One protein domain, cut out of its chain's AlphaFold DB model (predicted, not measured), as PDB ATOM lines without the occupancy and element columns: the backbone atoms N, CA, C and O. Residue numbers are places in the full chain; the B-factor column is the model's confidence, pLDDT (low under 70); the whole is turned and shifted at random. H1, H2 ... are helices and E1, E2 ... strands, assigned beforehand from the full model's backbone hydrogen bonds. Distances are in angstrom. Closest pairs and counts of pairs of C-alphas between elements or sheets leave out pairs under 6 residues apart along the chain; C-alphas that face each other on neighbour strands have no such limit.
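This is residues 14 to 54 and 104 to 175 of the 180 residues of an uncharacterized protein of Paenibacillus polymyxa (strain SC2) (UniProt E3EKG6). This is one strongly twisted, open sheet of six strands, with a long hairpin, E5 and E6, beside E7 in it and the small helix H1 near both edge strands, E1 and E3. The long links 29 to 41 and 121 to 131 lie at far ends, and residues 156 to 175 lead from E7 back near E1. The printed part has 113 residues, under half in named elements, in the order E1 E2 E3 E4 H1 E5 E6 E7; the sheet, E1 E5 E6 E7 E2 E3, is antiparallel and the class is mostly strand. It is compact, with a radius of gyration of the C-alphas of 14.8 A and spans of 43 by 41 by 24 A.

Find C-alpha 14 at (-50.264, -2.786, -21.774), where E1, residues 14 to 17, begins. E5, residues 110 to 120, is 25.9 A long and bends by 66 degrees at residue 115; E6, residues 132 to 141, is 28.5 A. E7, residues 151 to 155, ends at (-36.449, -9.570, -25.699). E2 is residues 22 to 28, E3 42 to 48, E4 52 to 54 and H1 105 to 108.

E5, E6 and E7 form a meander, each strand the antiparallel neighbour of the one before; look for N 134 and O 118 at 2.8 A, and N 137 and O 152 at 2.8 A. E1 pairs with E5 through N 17 and O 110, 2.8 A. E2 pairs with E7 through N 24 and O 153, 2.8 A, and with E3, its hairpin partner, through N 43 and O 27, 2.8 A. H1 only grazes the sheet and is too short for an O i to N i+4 pair; its one O i to N i+3 pair is within range. E4 pairs with no named strand; the closest C-alphas of E4 and H1, Leu 52 and Thr 105, are 6.1 A apart.

The C-alphas farthest apart, His 126 and Asp 142, are 46.0 A apart. Residues 55 to 103 are cut out, with 8.9 A from C-alpha 54 to C-alpha 104. The links E2 to E3 and E5 to E6 are long. No printed residue is under 70 in pLDDT.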
ATOM      1  N   VAL A  14     -50.100  -2.132 -23.067       98.12
ATOM      2  CA  VAL A  14     -50.264  -2.786 -21.774       98.12
ATOM      3  C   VAL A  14     -50.446  -4.274 -22.002       98.12
ATOM      4  O   VAL A  14     -51.281  -4.675 -22.810       98.12
ATOM      5  N   PHE A  15     -49.710  -5.095 -21.265       97.94
ATOM      6  CA  PHE A  15     -49.840  -6.551 -21.280       97.94
ATOM      7  C   PHE A  15     -49.749  -7.113 -19.857       97.94
ATOM      8  O   PHE A  15     -49.433  -6.395 -18.906       97.94
ATOM      9  N   VAL A  16     -50.050  -8.404 -19.707       98.06
ATOM     10  CA  VAL A  16     -50.025  -9.090 -18.410       98.06
ATOM     11  C   VAL A  16     -48.798  -9.986 -18.316       98.06
ATOM     12  O   VAL A  16     -48.639 -10.905 -19.122       98.06
ATOM     13  N   VAL A  17     -47.979  -9.754 -17.294       97.94
ATOM     14  CA  VAL A  17     -46.905 -10.657 -16.876       97.94
ATOM     15  C   VAL A  17     -47.493 -11.727 -15.968       97.94
ATOM     16  O   VAL A  17     -48.195 -11.416 -15.001       97.94
ATOM     17  N   LYS A  18     -47.203 -12.987 -16.287       97.44
ATOM     18  CA  LYS A  18     -47.716 -14.173 -15.596       97.44
ATOM     19  C   LYS A  18     -46.567 -15.082 -15.172       97.44
ATOM     20  O   LYS A  18     -45.447 -14.956 -15.667       97.44
ATOM     21  N   GLU A  19     -46.871 -16.024 -14.288       97.75
ATOM     22  CA  GLU A  19     -45.953 -17.096 -13.907       97.75
ATOM     23  C   GLU A  19     -45.425 -17.864 -15.130       97.75
ATOM     24  O   GLU A  19     -46.095 -17.995 -16.157       97.75
ATOM     25  N   GLY A  20     -44.182 -18.334 -15.032       96.94
ATOM     26  CA  GLY A  20     -43.449 -19.017 -16.096       96.94
ATOM     27  C   GLY A  20     -42.731 -18.091 -17.085       96.94
ATOM     28  O   GLY A  20     -41.822 -18.545 -17.784       96.94
ATOM     29  N   MET A  21     -43.068 -16.797 -17.138       97.69
ATOM     30  CA  MET A  21     -42.377 -15.841 -18.011       97.69
ATOM     31  C   MET A  21     -40.943 -15.569 -17.535       97.69
ATOM     32  O   MET A  21     -40.666 -15.517 -16.336       97.69
ATOM     33  N   LYS A  22     -40.025 -15.376 -18.489       97.88
ATOM     34  CA  LYS A  22     -38.614 -15.052 -18.227       97.88
ATOM     35  C   LYS A  22     -38.361 -13.582 -18.513       97.88
ATOM     36  O   LYS A  22     -38.473 -13.158 -19.661       97.88
ATOM     37  N   VAL A  23     -37.981 -12.835 -17.486       98.06
ATOM     38  CA  VAL A  23     -37.729 -11.391 -17.575       98.06
ATOM     39  C   VAL A  23     -36.442 -11.040 -16.849       98.06
ATOM     40  O   VAL A  23     -36.012 -11.762 -15.949       98.06
ATOM     41  N   ASN A  24     -35.835  -9.924 -17.222       98.06
ATOM     42  CA  ASN A  24     -34.846  -9.265 -16.389       98.06
ATOM     43  C   ASN A  24     -35.577  -8.350 -15.404       98.06
ATOM     44  O   ASN A  24     -36.468  -7.603 -15.803       98.06
ATOM     45  N   ALA A  25     -35.200  -8.406 -14.132       97.50
ATOM     46  CA  ALA A  25     -35.761  -7.567 -13.082       97.50
ATOM     47  C   ALA A  25     -34.679  -7.167 -12.078       97.50
ATOM     48  O   ALA A  25     -33.661  -7.850 -11.925       97.50
ATOM     49  N   GLU A  26     -34.908  -6.060 -11.380       95.75
ATOM     50  CA  GLU A  26     -34.091  -5.675 -10.236       95.75
ATOM     51  C   GLU A  26     -34.487  -6.488  -9.005       95.75
ATOM     52  O   GLU A  26     -35.619  -6.415  -8.531       95.75
ATOM     53  N   VAL A  27     -33.538  -7.254  -8.468       93.81
ATOM     54  CA  VAL A  27     -33.711  -8.009  -7.222       93.81
ATOM     55  C   VAL A  27     -32.530  -7.753  -6.283       93.81
ATOM     56  O   VAL A  27     -31.435  -7.425  -6.752       93.81
ATOM     57  N   PRO A  28     -32.703  -7.885  -4.956       92.75
ATOM     58  CA  PRO A  28     -31.598  -7.738  -4.014       92.75
ATOM     59  C   PRO A  28     -30.450  -8.715  -4.300       92.75
ATOM     60  O   PRO A  28     -30.663  -9.902  -4.560       92.75
ATOM     61  N   SER A  29     -29.215  -8.221  -4.217       90.44
ATOM     62  CA  SER A  29     -28.004  -8.955  -4.608       90.44
ATOM     63  C   SER A  29     -27.800 -10.267  -3.851       90.44
ATOM     64  O   SER A  29     -27.246 -11.210  -4.415       90.44
ATOM     65  N   LYS A  30     -28.278 -10.351  -2.603       88.00
ATOM     66  CA  LYS A  30     -28.235 -11.568  -1.771       88.00
ATOM     67  C   LYS A  30     -28.945 -12.781  -2.382       88.00
ATOM     68  O   LYS A  30     -28.573 -13.912  -2.099       88.00
ATOM     69  N   PHE A  31     -29.920 -12.569  -3.267       89.44
ATOM     70  CA  PHE A  31     -30.604 -13.655  -3.978       89.44
ATOM     71  C   PHE A  31     -29.851 -14.116  -5.240       89.44
ATOM     72  O   PHE A  31     -30.165 -15.154  -5.823       89.44
ATOM     73  N   ILE A  32     -28.845 -13.353  -5.680       88.12
ATOM     74  CA  ILE A  32     -28.101 -13.610  -6.920       88.12
ATOM     75  C   ILE A  32     -26.730 -14.216  -6.625       88.12
ATOM     76  O   ILE A  32     -26.356 -15.207  -7.262       88.12
ATOM     77  N   PHE A  33     -26.007 -13.640  -5.663       84.94
ATOM     78  CA  PHE A  33     -24.610 -13.952  -5.367       84.94
ATOM     79  C   PHE A  33     -24.440 -14.392  -3.913       84.94
ATOM     80  O   PHE A  33     -24.985 -13.765  -3.007       84.94
ATOM     81  N   SER A  34     -23.625 -15.422  -3.688       80.88
ATOM     82  CA  SER A  34     -23.294 -15.907  -2.345       80.88
ATOM     83  C   SER A  34     -22.270 -15.036  -1.616       80.88
ATOM     84  O   SER A  34     -22.294 -14.925  -0.396       80.88
ATOM     85  N   ASN A  35     -21.395 -14.361  -2.361       76.06
ATOM     86  CA  ASN A  35     -20.288 -13.553  -1.847       76.06
ATOM     87  C   ASN A  35     -20.564 -12.039  -1.925       76.06
ATOM     88  O   ASN A  35     -19.694 -11.248  -2.301       76.06
ATOM     89  N   CYS A  36     -21.787 -11.608  -1.608       70.00
ATOM     90  CA  CYS A  36     -22.165 -10.206  -1.742       70.00
ATOM     91  C   CYS A  36     -21.757  -9.360  -0.520       70.00
ATOM     92  O   CYS A  36     -22.267  -9.559   0.578       70.00
ATOM     93  N   ARG A  37     -20.904  -8.343  -0.723       70.88
ATOM     94  CA  ARG A  37     -20.556  -7.351   0.320       70.88
ATOM     95  C   ARG A  37     -21.699  -6.385   0.661       70.88
ATOM     96  O   ARG A  37     -21.708  -5.817   1.746       70.88
ATOM     97  N   MET A  38     -22.632  -6.163  -0.267       75.75
ATOM     98  CA  MET A  38     -23.749  -5.219  -0.121       75.75
ATOM     99  C   MET A  38     -25.087  -5.911  -0.447       75.75
ATOM    100  O   MET A  38     -25.673  -5.660  -1.506       75.75
ATOM    101  N   PRO A  39     -25.584  -6.787   0.443       78.44
ATOM    102  CA  PRO A  39     -26.664  -7.737   0.149       78.44
ATOM    103  C   PRO A  39     -28.001  -7.087  -0.230       78.44
ATOM    104  O   PRO A  39     -28.768  -7.661  -1.004       78.44
ATOM    105  N   ASN A  40     -28.256  -5.878   0.274       84.25
ATOM    106  CA  ASN A  40     -29.503  -5.144   0.051       84.25
ATOM    107  C   ASN A  40     -29.476  -4.243  -1.191       84.25
ATOM    108  O   ASN A  40     -30.494  -3.647  -1.530       84.25
ATOM    109  N   THR A  41     -28.341  -4.130  -1.887       89.50
ATOM    110  CA  THR A  41     -28.316  -3.400  -3.163       89.50
ATOM    111  C   THR A  41     -29.024  -4.213  -4.233       89.50
ATOM    112  O   THR A  41     -28.820  -5.426  -4.326       89.50
ATOM    113  N   THR A  42     -29.848  -3.567  -5.053       92.00
ATOM    114  CA  THR A  42     -30.497  -4.243  -6.173       92.00
ATOM    115  C   THR A  42     -29.508  -4.452  -7.316       92.00
ATOM    116  O   THR A  42     -28.565  -3.678  -7.545       92.00
ATOM    117  N   ARG A  43     -29.690  -5.564  -8.021       92.94
ATOM    118  CA  ARG A  43     -28.990  -5.887  -9.257       92.94
ATOM    119  C   ARG A  43     -29.993  -6.451 -10.237       92.94
ATOM    120  O   ARG A  43     -30.906  -7.190  -9.873       92.94
ATOM    121  N   LYS A  44     -29.790  -6.092 -11.494       94.44
ATOM    122  CA  LYS A  44     -30.582  -6.602 -12.595       94.44
ATOM    123  C   LYS A  44     -30.153  -8.030 -12.904       94.44
ATOM    124  O   LYS A  44     -28.972  -8.287 -13.128       94.44
ATOM    125  N   THR A  45     -31.103  -8.953 -12.904       95.69
ATOM    126  CA  THR A  45     -30.858 -10.356 -13.239       95.69
ATOM    127  C   THR A  45     -32.060 -10.951 -13.946       95.69
ATOM    128  O   THR A  45     -33.181 -10.461 -13.813       95.69
ATOM    129  N   LYS A  46     -31.833 -12.052 -14.654       96.62
ATOM    130  CA  LYS A  46     -32.908 -12.864 -15.210       96.62
ATOM    131  C   LYS A  46     -33.583 -13.658 -14.098       96.62
ATOM    132  O   LYS A  46     -32.920 -14.402 -13.375       96.62
ATOM    133  N   ILE A  47     -34.904 -13.581 -14.053       96.81
ATOM    134  CA  ILE A  47     -35.758 -14.371 -13.172       96.81
ATOM    135  C   ILE A  47     -36.828 -15.106 -13.984       96.81
ATOM    136  O   ILE A  47     -37.193 -14.692 -15.086       96.81
ATOM    137  N   VAL A  48     -37.320 -16.215 -13.434       97.62
ATOM    138  CA  VAL A  48     -38.539 -16.878 -13.906       97.62
ATOM    139  C   VAL A  48     -39.649 -16.477 -12.949       97.62
ATOM    140  O   VAL A  48     -39.530 -16.736 -11.753       97.62
ATOM    141  N   ILE A  49     -40.703 -15.839 -13.446       97.25
ATOM    142  CA  ILE A  49     -41.821 -15.418 -12.597       97.25
ATOM    143  C   ILE A  49     -42.524 -16.651 -12.017       97.25
ATOM    144  O   ILE A  49     -42.770 -17.611 -12.745       97.25
ATOM    145  N   GLY A  50     -42.835 -16.632 -10.720       95.69
ATOM    146  CA  GLY A  50     -43.392 -17.779  -9.989       95.69
ATOM    147  C   GLY A  50     -42.342 -18.704  -9.359       95.69
ATOM    148  O   GLY A  50     -42.688 -19.713  -8.757       95.69
ATOM    149  N   SER A  51     -41.051 -18.382  -9.485       95.31
ATOM    150  CA  SER A  51     -39.979 -19.071  -8.754       95.31
ATOM    151  C   SER A  51     -39.709 -18.439  -7.385       95.31
ATOM    152  O   SER A  51     -39.882 -17.232  -7.200       95.31
ATOM    153  N   LEU A  52     -39.221 -19.253  -6.446       94.38
ATOM    154  CA  LEU A  52     -38.751 -18.804  -5.139       94.38
ATOM    155  C   LEU A  52     -37.226 -18.659  -5.170       94.38
ATOM    156  O   LEU A  52     -36.504 -19.644  -5.344       94.38
ATOM    157  N   LEU A  53     -36.722 -17.436  -5.010       91.50
ATOM    158  CA  LEU A  53     -35.288 -17.193  -4.896       91.50
ATOM    159  C   LEU A  53     -34.874 -17.288  -3.431       91.50
ATOM    160  O   LEU A  53     -35.404 -16.578  -2.581       91.50
ATOM    161  N   LYS A  54     -33.907 -18.153  -3.143       89.56
ATOM    162  CA  LYS A  54     -33.323 -18.301  -1.809       89.56
ATOM    163  C   LYS A  54     -32.143 -17.362  -1.632       89.56
ATOM    164  O   LYS A  54     -31.419 -17.091  -2.596       89.56
ATOM    165  N   ASP A 104     -40.282 -14.521  -3.186       96.31
ATOM    166  CA  ASP A 104     -41.265 -15.022  -4.138       96.31
ATOM    167  C   ASP A 104     -41.358 -14.061  -5.330       96.31
ATOM    168  O   ASP A 104     -41.737 -12.897  -5.193       96.31
ATOM    169  N   THR A 105     -40.993 -14.535  -6.519       97.38
ATOM    170  CA  THR A 105     -41.017 -13.719  -7.741       97.38
ATOM    171  C   THR A 105     -42.425 -13.498  -8.300       97.38
ATOM    172  O   THR A 105     -42.574 -12.716  -9.244       97.38
ATOM    173  N   THR A 106     -43.476 -14.093  -7.719       97.50
ATOM    174  CA  THR A 106     -44.872 -13.736  -8.039       97.50
ATOM    175  C   THR A 106     -45.174 -12.258  -7.779       97.50
ATOM    176  O   THR A 106     -46.070 -11.699  -8.414       97.50
ATOM    177  N   ILE A 107     -44.366 -11.563  -6.965       96.69
ATOM    178  CA  ILE A 107     -44.457 -10.102  -6.796       96.69
ATOM    179  C   ILE A 107     -44.335  -9.332  -8.122       96.69
ATOM    180  O   ILE A 107     -44.798  -8.194  -8.223       96.69
ATOM    181  N   PHE A 108     -43.736  -9.933  -9.154       97.75
ATOM    182  CA  PHE A 108     -43.607  -9.336 -10.480       97.75
ATOM    183  C   PHE A 108     -44.798  -9.638 -11.404       97.75
ATOM    184  O   PHE A 108     -44.867  -9.034 -12.470       97.75
ATOM    185  N   CYS A 109     -45.758 -10.484 -11.015       98.00
ATOM    186  CA  CYS A 109     -47.001 -10.694 -11.766       98.00
ATOM    187  C   CYS A 109     -47.860  -9.423 -11.805       98.00
ATOM    188  O   CYS A 109     -47.894  -8.651 -10.843       98.00
ATOM    189  N   GLY A 110     -48.597  -9.229 -12.898       97.88
ATOM    190  CA  GLY A 110     -49.566  -8.141 -13.040       97.88
ATOM    191  C   GLY A 110     -49.490  -7.429 -14.383       97.88
ATOM    192  O   GLY A 110     -48.876  -7.912 -15.333       97.88
ATOM    193  N   GLU A 111     -50.142  -6.274 -14.468       98.44
ATOM    194  CA  GLU A 111     -50.175  -5.463 -15.683       98.44
ATOM    195  C   GLU A 111     -48.944  -4.563 -15.783       98.44
ATOM    196  O   GLU A 111     -48.544  -3.922 -14.809       98.44
ATOM    197  N   TYR A 112     -48.365  -4.491 -16.977       98.44
ATOM    198  CA  TYR A 112     -47.201  -3.665 -17.273       98.44
ATOM    199  C   TYR A 112     -47.458  -2.806 -18.499       98.44
ATOM    200  O   TYR A 112     -48.001  -3.288 -19.492       98.44
ATOM    201  N   LEU A 113     -47.013  -1.555 -18.429       98.25
ATOM    202  CA  LEU A 113     -46.938  -0.641 -19.560       98.25
ATOM    203  C   LEU A 113     -45.553  -0.728 -20.198       98.25
ATOM    204  O   LEU A 113     -44.545  -0.601 -19.502       98.25
ATOM    205  N   VAL A 114     -45.511  -0.870 -21.518       98.19
ATOM    206  CA  VAL A 114     -44.295  -0.713 -22.315       98.19
ATOM    207  C   VAL A 114     -43.960   0.771 -22.401       98.19
ATOM    208  O   VAL A 114     -44.717   1.564 -22.965       98.19
ATOM    209  N   VAL A 115     -42.819   1.144 -21.828       97.62
ATOM    210  CA  VAL A 115     -42.356   2.537 -21.749       97.62
ATOM    211  C   VAL A 115     -41.264   2.848 -22.767       97.62
ATOM    212  O   VAL A 115     -41.083   4.008 -23.119       97.62
ATOM    213  N   ASN A 116     -40.546   1.831 -23.245       97.56
ATOM    214  CA  ASN A 116     -39.527   1.975 -24.279       97.56
ATOM    215  C   ASN A 116     -39.333   0.656 -25.043       97.56
ATOM    216  O   ASN A 116     -39.584  -0.424 -24.504       97.56
ATOM    217  N   THR A 117     -38.835   0.751 -26.273       97.75
ATOM    218  CA  THR A 117     -38.388  -0.392 -27.073       97.75
ATOM    219  C   THR A 117     -37.124  -0.034 -27.843       97.75
ATOM    220  O   THR A 117     -37.037   1.068 -28.385       97.75
ATOM    221  N   THR A 118     -36.183  -0.964 -27.956       97.94
ATOM    222  CA  THR A 118     -34.957  -0.811 -28.755       97.94
ATOM    223  C   THR A 118     -34.698  -2.064 -29.592       97.94
ATOM    224  O   THR A 118     -35.311  -3.109 -29.377       97.94
ATOM    225  N   PHE A 119     -33.809  -1.963 -30.582       97.19
ATOM    226  CA  PHE A 119     -33.338  -3.110 -31.360       97.19
ATOM    227  C   PHE A 119     -31.830  -3.276 -31.155       97.19
ATOM    228  O   PHE A 119     -31.028  -2.704 -31.896       97.19
ATOM    229  N   ASP A 120     -31.449  -4.003 -30.101       96.50
ATOM    230  CA  ASP A 120     -30.077  -4.053 -29.585       96.50
ATOM    231  C   ASP A 120     -29.686  -5.427 -29.001       96.50
ATOM    232  O   ASP A 120     -30.343  -6.441 -29.249       96.50
ATOM    233  N   GLY A 121     -28.554  -5.460 -28.290       92.81
ATOM    234  CA  GLY A 121     -28.079  -6.600 -27.508       92.81
ATOM    235  C   GLY A 121     -27.200  -7.597 -28.262       92.81
ATOM    236  O   GLY A 121     -26.561  -8.422 -27.618       92.81
ATOM    237  N   GLY A 122     -27.149  -7.534 -29.592       92.31
ATOM    238  CA  GLY A 122     -26.345  -8.425 -30.423       92.31
ATOM    239  C   GLY A 122     -24.839  -8.213 -30.259       92.31
ATOM    240  O   GLY A 122     -24.369  -7.159 -29.829       92.31
ATOM    241  N   CYS A 123     -24.070  -9.226 -30.651       91.25
ATOM    242  CA  CYS A 123     -22.611  -9.194 -30.670       91.25
ATOM    243  C   CYS A 123     -22.112  -9.545 -32.075       91.25
ATOM    244  O   CYS A 123     -22.643 -10.453 -32.708       91.25
ATOM    245  N   GLY A 124     -21.089  -8.838 -32.563       90.38
ATOM    246  CA  GLY A 124     -20.391  -9.155 -33.819       90.38
ATOM    247  C   GLY A 124     -19.025  -9.828 -33.623       90.38
ATOM    248  O   GLY A 124     -18.277  -9.957 -34.584       90.38
ATOM    249  N   GLY A 125     -18.667 -10.169 -32.380       90.75
ATOM    250  CA  GLY A 125     -17.362 -10.718 -32.003       90.75
ATOM    251  C   GLY A 125     -17.257 -12.237 -32.165       90.75
ATOM    252  O   GLY A 125     -17.839 -12.813 -33.076       90.75
ATOM    253  N   HIS A 126     -16.504 -12.874 -31.260       84.81
ATOM    254  CA  HIS A 126     -16.185 -14.311 -31.297       84.81
ATOM    255  C   HIS A 126     -17.428 -15.216 -31.373       84.81
ATOM    256  O   HIS A 126     -17.416 -16.192 -32.114       84.81
ATOM    257  N   ASP A 127     -18.509 -14.846 -30.677       88.56
ATOM    258  CA  ASP A 127     -19.791 -15.554 -30.712       88.56
ATOM    259  C   ASP A 127     -20.872 -14.597 -31.229       88.56
ATOM    260  O   ASP A 127     -21.509 -13.896 -30.431       88.56
ATOM    261  N   PRO A 128     -21.042 -14.474 -32.558       90.81
ATOM    262  CA  PRO A 128     -21.936 -13.484 -33.115       90.81
ATOM    263  C   PRO A 128     -23.396 -13.917 -32.984       90.81
ATOM    264  O   PRO A 128     -23.767 -15.059 -33.258       90.81
ATOM    265  N   TYR A 129     -24.251 -12.975 -32.608       91.94
ATOM    266  CA  TYR A 129     -25.699 -13.161 -32.590       91.94
ATOM    267  C   TYR A 129     -26.402 -11.831 -32.871       91.94
ATOM    268  O   TYR A 129     -25.868 -10.767 -32.542       91.94
ATOM    269  N   PRO A 130     -27.584 -11.867 -33.514       93.88
ATOM    270  CA  PRO A 130     -28.251 -10.655 -33.959       93.88
ATOM    271  C   PRO A 130     -28.829  -9.864 -32.786       93.88
ATOM    272  O   PRO A 130     -29.134 -10.416 -31.725       93.88
ATOM    273  N   ASN A 131     -29.056  -8.575 -33.033       96.19
ATOM    274  CA  ASN A 131     -29.908  -7.759 -32.178       96.19
ATOM    275  C   ASN A 131     -31.315  -8.362 -32.067       96.19
ATOM    276  O   ASN A 131     -31.801  -9.047 -32.974       96.19
ATOM    277  N   GLY A 132     -31.973  -8.075 -30.951       96.69
ATOM    278  CA  GLY A 132     -33.351  -8.458 -30.683       96.69
ATOM    279  C   GLY A 132     -34.221  -7.248 -30.379       96.69
ATOM    280  O   GLY A 132     -33.733  -6.188 -29.996       96.69
ATOM    281  N   HIS A 133     -35.532  -7.422 -30.536       97.31
ATOM    282  CA  HIS A 133     -36.530  -6.437 -30.124       97.31
ATOM    283  C   HIS A 133     -36.632  -6.439 -28.603       97.31
ATOM    284  O   HIS A 133     -37.226  -7.346 -28.021       97.31
ATOM    285  N   HIS A 134     -36.006  -5.459 -27.973       98.25
ATOM    286  CA  HIS A 134     -35.887  -5.321 -26.532       98.25
ATOM    287  C   HIS A 134     -36.994  -4.403 -26.019       98.25
ATOM    288  O   HIS A 134     -37.199  -3.304 -26.532       98.25
ATOM    289  N   VAL A 135     -37.730  -4.863 -25.015       98.44
ATOM    290  CA  VAL A 135     -38.915  -4.195 -24.481       98.44
ATOM    291  C   VAL A 135     -38.665  -3.842 -23.025       98.44
ATOM    292  O   VAL A 135     -38.333  -4.718 -22.232       98.44
ATOM    293  N   PHE A 136     -38.864  -2.573 -22.672       98.44
ATOM    294  CA  PHE A 136     -38.741  -2.069 -21.308       98.44
ATOM    295  C   PHE A 136     -40.113  -1.691 -20.776       98.44
ATOM    296  O   PHE A 136     -40.871  -0.952 -21.418       98.44
ATOM    297  N   CYS A 137     -40.416  -2.168 -19.575       98.19
ATOM    298  CA  CYS A 137     -41.752  -2.111 -19.019       98.19
ATOM    299  C   CYS A 137     -41.751  -1.630 -17.573       98.19
ATOM    300  O   CYS A 137     -40.810  -1.864 -16.813       98.19
ATOM    301  N   ARG A 138     -42.863  -1.019 -17.172       98.25
ATOM    302  CA  ARG A 138     -43.108  -0.588 -15.797       98.25
ATOM    303  C   ARG A 138     -44.449  -1.106 -15.308       98.25
ATOM    304  O   ARG A 138     -45.450  -1.006 -16.022       98.25
ATOM    305  N   LYS A 139     -44.455  -1.672 -14.102       98.38
ATOM    306  CA  LYS A 139     -45.652  -2.242 -13.486       98.38
ATOM    307  C   LYS A 139     -46.692  -1.152 -13.236       98.38
ATOM    308  O   LYS A 139     -46.355  -0.065 -12.767       98.38
ATOM    309  N   LEU A 140     -47.947  -1.451 -13.544       97.94
ATOM    310  CA  LEU A 140     -49.083  -0.602 -13.210       97.94
ATOM    311  C   LEU A 140     -49.575  -0.898 -11.791       97.94
ATOM    312  O   LEU A 140     -49.481  -2.028 -11.306       97.94
ATOM    313  N   LYS A 141     -50.166   0.114 -11.158       97.12
ATOM    314  CA  LYS A 141     -50.896  -0.016  -9.895       97.12
ATOM    315  C   LYS A 141     -52.355   0.340 -10.142       97.12
ATOM    316  O   LYS A 141     -52.649   1.457 -10.562       97.12
ATOM    317  N   ASP A 142     -53.251  -0.626  -9.955       95.06
ATOM    318  CA  ASP A 142     -54.694  -0.475 -10.195       95.06
ATOM    319  C   ASP A 142     -55.008   0.110 -11.587       95.06
ATOM    320  O   ASP A 142     -55.799   1.041 -11.751       95.06
ATOM    321  N   GLY A 143     -54.302  -0.396 -12.605       94.38
ATOM    322  CA  GLY A 143     -54.430   0.029 -14.000       94.38
ATOM    323  C   GLY A 143     -53.849   1.411 -14.328       94.38
ATOM    324  O   GLY A 143     -53.941   1.842 -15.479       94.38
ATOM    325  N   LYS A 144     -53.233   2.100 -13.359       95.31
ATOM    326  CA  LYS A 144     -52.615   3.426 -13.518       95.31
ATOM    327  C   LYS A 144     -51.093   3.335 -13.543       95.31
ATOM    328  O   LYS A 144     -50.499   2.424 -12.967       95.31
ATOM    329  N   TYR A 145     -50.469   4.302 -14.214       95.19
ATOM    330  CA  TYR A 145     -49.014   4.433 -14.232       95.19
ATOM    331  C   TYR A 145     -48.491   4.704 -12.821       95.19
ATOM    332  O   TYR A 145     -48.953   5.636 -12.162       95.19
ATOM    333  N   ASP A 146     -47.522   3.906 -12.380       95.31
ATOM    334  CA  ASP A 146     -46.833   4.087 -11.107       95.31
ATOM    335  C   ASP A 146     -45.348   4.383 -11.376       95.31
ATOM    336  O   ASP A 146     -44.632   3.481 -11.819       95.31
ATOM    337  N   PRO A 147     -44.843   5.605 -11.109       94.06
ATOM    338  CA  PRO A 147     -43.431   5.943 -11.302       94.06
ATOM    339  C   PRO A 147     -42.484   5.170 -10.371       94.06
ATOM    340  O   PRO A 147     -41.277   5.173 -10.608       94.06
ATOM    341  N   ASN A 148     -43.008   4.481  -9.356       95.69
ATOM    342  CA  ASN A 148     -42.256   3.593  -8.469       95.69
ATOM    343  C   ASN A 148     -42.556   2.108  -8.733       95.69
ATOM    344  O   ASN A 148     -42.013   1.244  -8.048       95.69
ATOM    345  N   GLY A 149     -43.393   1.801  -9.730       96.00
ATOM    346  CA  GLY A 149     -43.709   0.430 -10.108       96.00
ATOM    347  C   GLY A 149     -42.463  -0.324 -10.567       96.00
ATOM    348  O   GLY A 149     -41.582   0.257 -11.215       96.00
ATOM    349  N   SER A 150     -42.406  -1.622 -10.250       97.00
ATOM    350  CA  SER A 150     -41.300  -2.504 -10.629       97.00
ATOM    351  C   SER A 150     -40.987  -2.396 -12.119       97.00
ATOM    352  O   SER A 150     -41.891  -2.359 -12.960       97.00
ATOM    353  N   GLN A 151     -39.699  -2.363 -12.442       98.00
ATOM    354  CA  GLN A 151     -39.215  -2.329 -13.815       98.00
ATOM    355  C   GLN A 151     -38.776  -3.723 -14.240       98.00
ATOM    356  O   GLN A 151     -38.106  -4.429 -13.481       98.00
ATOM    357  N   ILE A 152     -39.153  -4.094 -15.458       98.38
ATOM    358  CA  ILE A 152     -38.697  -5.320 -16.105       98.38
ATOM    359  C   ILE A 152     -38.351  -5.036 -17.561       98.38
ATOM    360  O   ILE A 152     -38.859  -4.088 -18.164       98.38
ATOM    361  N   ASP A 153     -37.564  -5.921 -18.145       98.56
ATOM    362  CA  ASP A 153     -37.317  -5.959 -19.580       98.56
ATOM    363  C   ASP A 153     -37.066  -7.378 -20.057       98.56
ATOM    364  O   ASP A 153     -36.751  -8.291 -19.291       98.56
ATOM    365  N   PHE A 154     -37.257  -7.562 -21.351       98.44
ATOM    366  CA  PHE A 154     -37.069  -8.824 -22.038       98.44
ATOM    367  C   PHE A 154     -36.938  -8.562 -23.532       98.44
ATOM    368  O   PHE A 154     -37.283  -7.494 -24.038       98.44
ATOM    369  N   TYR A 155     -36.481  -9.575 -24.250       97.94
ATOM    370  CA  TYR A 155     -36.449  -9.570 -25.699       97.94
ATOM    371  C   TYR A 155     -37.664 -10.316 -26.260       97.94
ATOM    372  O   TYR A 155     -38.173 -11.258 -25.650       97.94
ATOM    373  N   GLN A 156     -38.117  -9.926 -27.447       96.69
ATOM    374  CA  GLN A 156     -39.136 -10.642 -28.224       96.69
ATOM    375  C   GLN A 156     -38.563 -11.312 -29.482       96.69
ATOM    376  O   GLN A 156     -39.260 -12.058 -30.166       96.69
ATOM    377  N   SER A 157     -37.293 -11.065 -29.802       95.50
ATOM    378  CA  SER A 157     -36.566 -11.709 -30.900       95.50
ATOM    379  C   SER A 157     -35.071 -11.807 -30.582       95.50
ATOM    380  O   SER A 157     -34.630 -11.329 -29.539       95.50
ATOM    381  N   GLY A 158     -34.292 -12.435 -31.467       92.00
ATOM    382  CA  GLY A 158     -32.858 -12.667 -31.274       92.00
ATOM    383  C   GLY A 158     -32.552 -13.904 -30.422       92.00
ATOM    384  O   GLY A 158     -33.417 -14.752 -30.204       92.00
ATOM    385  N   SER A 159     -31.309 -14.003 -29.946       91.19
ATOM    386  CA  SER A 159     -30.778 -15.172 -29.221       91.19
ATOM    387  C   SER A 159     -30.545 -14.869 -27.735       91.19
ATOM    388  O   SER A 159     -29.448 -15.051 -27.213       91.19
ATOM    389  N   PHE A 160     -31.580 -14.380 -27.047       94.25
ATOM    390  CA  PHE A 160     -31.497 -13.934 -25.649       94.25
ATOM    391  C   PHE A 160     -32.197 -14.888 -24.682       94.25
ATOM    392  O   PHE A 160     -33.085 -15.653 -25.049       94.25
ATOM    393  N   THR A 161     -31.807 -14.839 -23.405       91.75
ATOM    394  CA  THR A 161     -32.320 -15.786 -22.399       91.75
ATOM    395  C   THR A 161     -33.584 -15.323 -21.668       91.75
ATOM    396  O   THR A 161     -34.360 -16.168 -21.219       91.75
ATOM    397  N   ALA A 162     -33.800 -14.010 -21.547       95.31
ATOM    398  CA  ALA A 162     -35.064 -13.418 -21.111       95.31
ATOM    399  C   ALA A 162     -35.895 -13.103 -22.362       95.31
ATOM    400  O   ALA A 162     -35.807 -12.006 -22.907       95.31
ATOM    401  N   LEU A 163     -36.611 -14.113 -22.863       95.88
ATOM    402  CA  LEU A 163     -37.340 -14.060 -24.128       95.88
ATOM    403  C   LEU A 163     -38.833 -14.316 -23.889       95.88
ATOM    404  O   LEU A 163     -39.203 -15.381 -23.394       95.88
ATOM    405  N   ILE A 164     -39.677 -13.366 -24.290       96.12
ATOM    406  CA  ILE A 164     -41.136 -13.528 -24.364       96.12
ATOM    407  C   ILE A 164     -41.531 -13.284 -25.816       96.12
ATOM    408  O   ILE A 164     -41.505 -12.153 -26.297       96.12
ATOM    409  N   THR A 165     -41.862 -14.344 -26.549       94.19
ATOM    410  CA  THR A 165     -42.088 -14.220 -27.993       94.19
ATOM    411  C   THR A 165     -43.414 -13.503 -28.295       94.19
ATOM    412  O   THR A 165     -44.342 -13.601 -27.484       94.19
ATOM    413  N   PRO A 166     -43.554 -12.822 -29.449       93.19
ATOM    414  CA  PRO A 166     -44.789 -12.135 -29.847       93.19
ATOM    415  C   PRO A 166     -46.032 -13.033 -29.863       93.19
ATOM    416  O   PRO A 166     -47.152 -12.567 -29.708       93.19
ATOM    417  N   GLU A 167     -45.859 -14.340 -30.042       91.81
ATOM    418  CA  GLU A 167     -46.959 -15.304 -30.041       91.81
ATOM    419  C   GLU A 167     -47.434 -15.644 -28.617       91.81
ATOM    420  O   GLU A 167     -48.577 -16.055 -28.431       91.81
ATOM    421  N   SER A 168     -46.571 -15.457 -27.612       91.00
ATOM    422  CA  SER A 168     -46.850 -15.768 -26.201       91.00
ATOM    423  C   SER A 168     -47.458 -14.606 -25.413       91.00
ATOM    424  O   SER A 168     -47.965 -14.805 -24.307       91.00
ATOM    425  N   VAL A 169     -47.430 -13.397 -25.974       93.88
ATOM    426  CA  VAL A 169     -47.940 -12.190 -25.326       93.88
ATOM    427  C   VAL A 169     -48.662 -11.312 -26.334       93.88
ATOM    428  O   VAL A 169     -48.215 -11.136 -27.459       93.88
ATOM    429  N   GLN A 170     -49.796 -10.758 -25.924       93.31
ATOM    430  CA  GLN A 170     -50.571  -9.821 -26.725       93.31
ATOM    431  C   GLN A 170     -50.917  -8.609 -25.862       93.31
ATOM    432  O   GLN A 170     -51.154  -8.774 -24.656       93.31
ATOM    433  N   PRO A 171     -50.948  -7.400 -26.443       96.12
ATOM    434  CA  PRO A 171     -51.417  -6.233 -25.722       96.12
ATOM    435  C   PRO A 171     -52.904  -6.395 -25.387       96.12
ATOM    436  O   PRO A 171     -53.706  -6.816 -26.219       96.12
ATOM    437  N   ILE A 172     -53.270  -6.056 -24.155       97.00
ATOM    438  CA  ILE A 172     -54.658  -6.077 -23.674       97.00
ATOM    439  C   ILE A 172     -55.334  -4.709 -23.808       97.00
ATOM    440  O   ILE A 172     -56.558  -4.634 -23.870       97.00
ATOM    441  N   ARG A 173     -54.549  -3.624 -23.841       96.62
ATOM    442  CA  ARG A 173     -55.000  -2.247 -24.099       96.62
ATOM    443  C   ARG A 173     -53.812  -1.343 -24.436       96.62
ATOM    444  O   ARG A 173     -52.662  -1.741 -24.269       96.62
ATOM    445  N   LYS A 174     -54.104  -0.111 -24.853       96.56
ATOM    446  CA  LYS A 174     -53.121   0.960 -25.068       96.56
ATOM    447  C   LYS A 174     -53.278   2.054 -24.007       96.56
ATOM    448  O   LYS A 174     -54.395   2.369 -23.603       96.56
ATOM    449  N   MET A 175     -52.171   2.662 -23.598       95.38
ATOM    450  CA  MET A 175     -52.131   3.902 -22.821       95.38
ATOM    451  C   MET A 175     -51.353   4.967 -23.592       95.38
ATOM    452  O   MET A 175     -50.350   4.677 -24.241       95.38
TER     453      MET A 175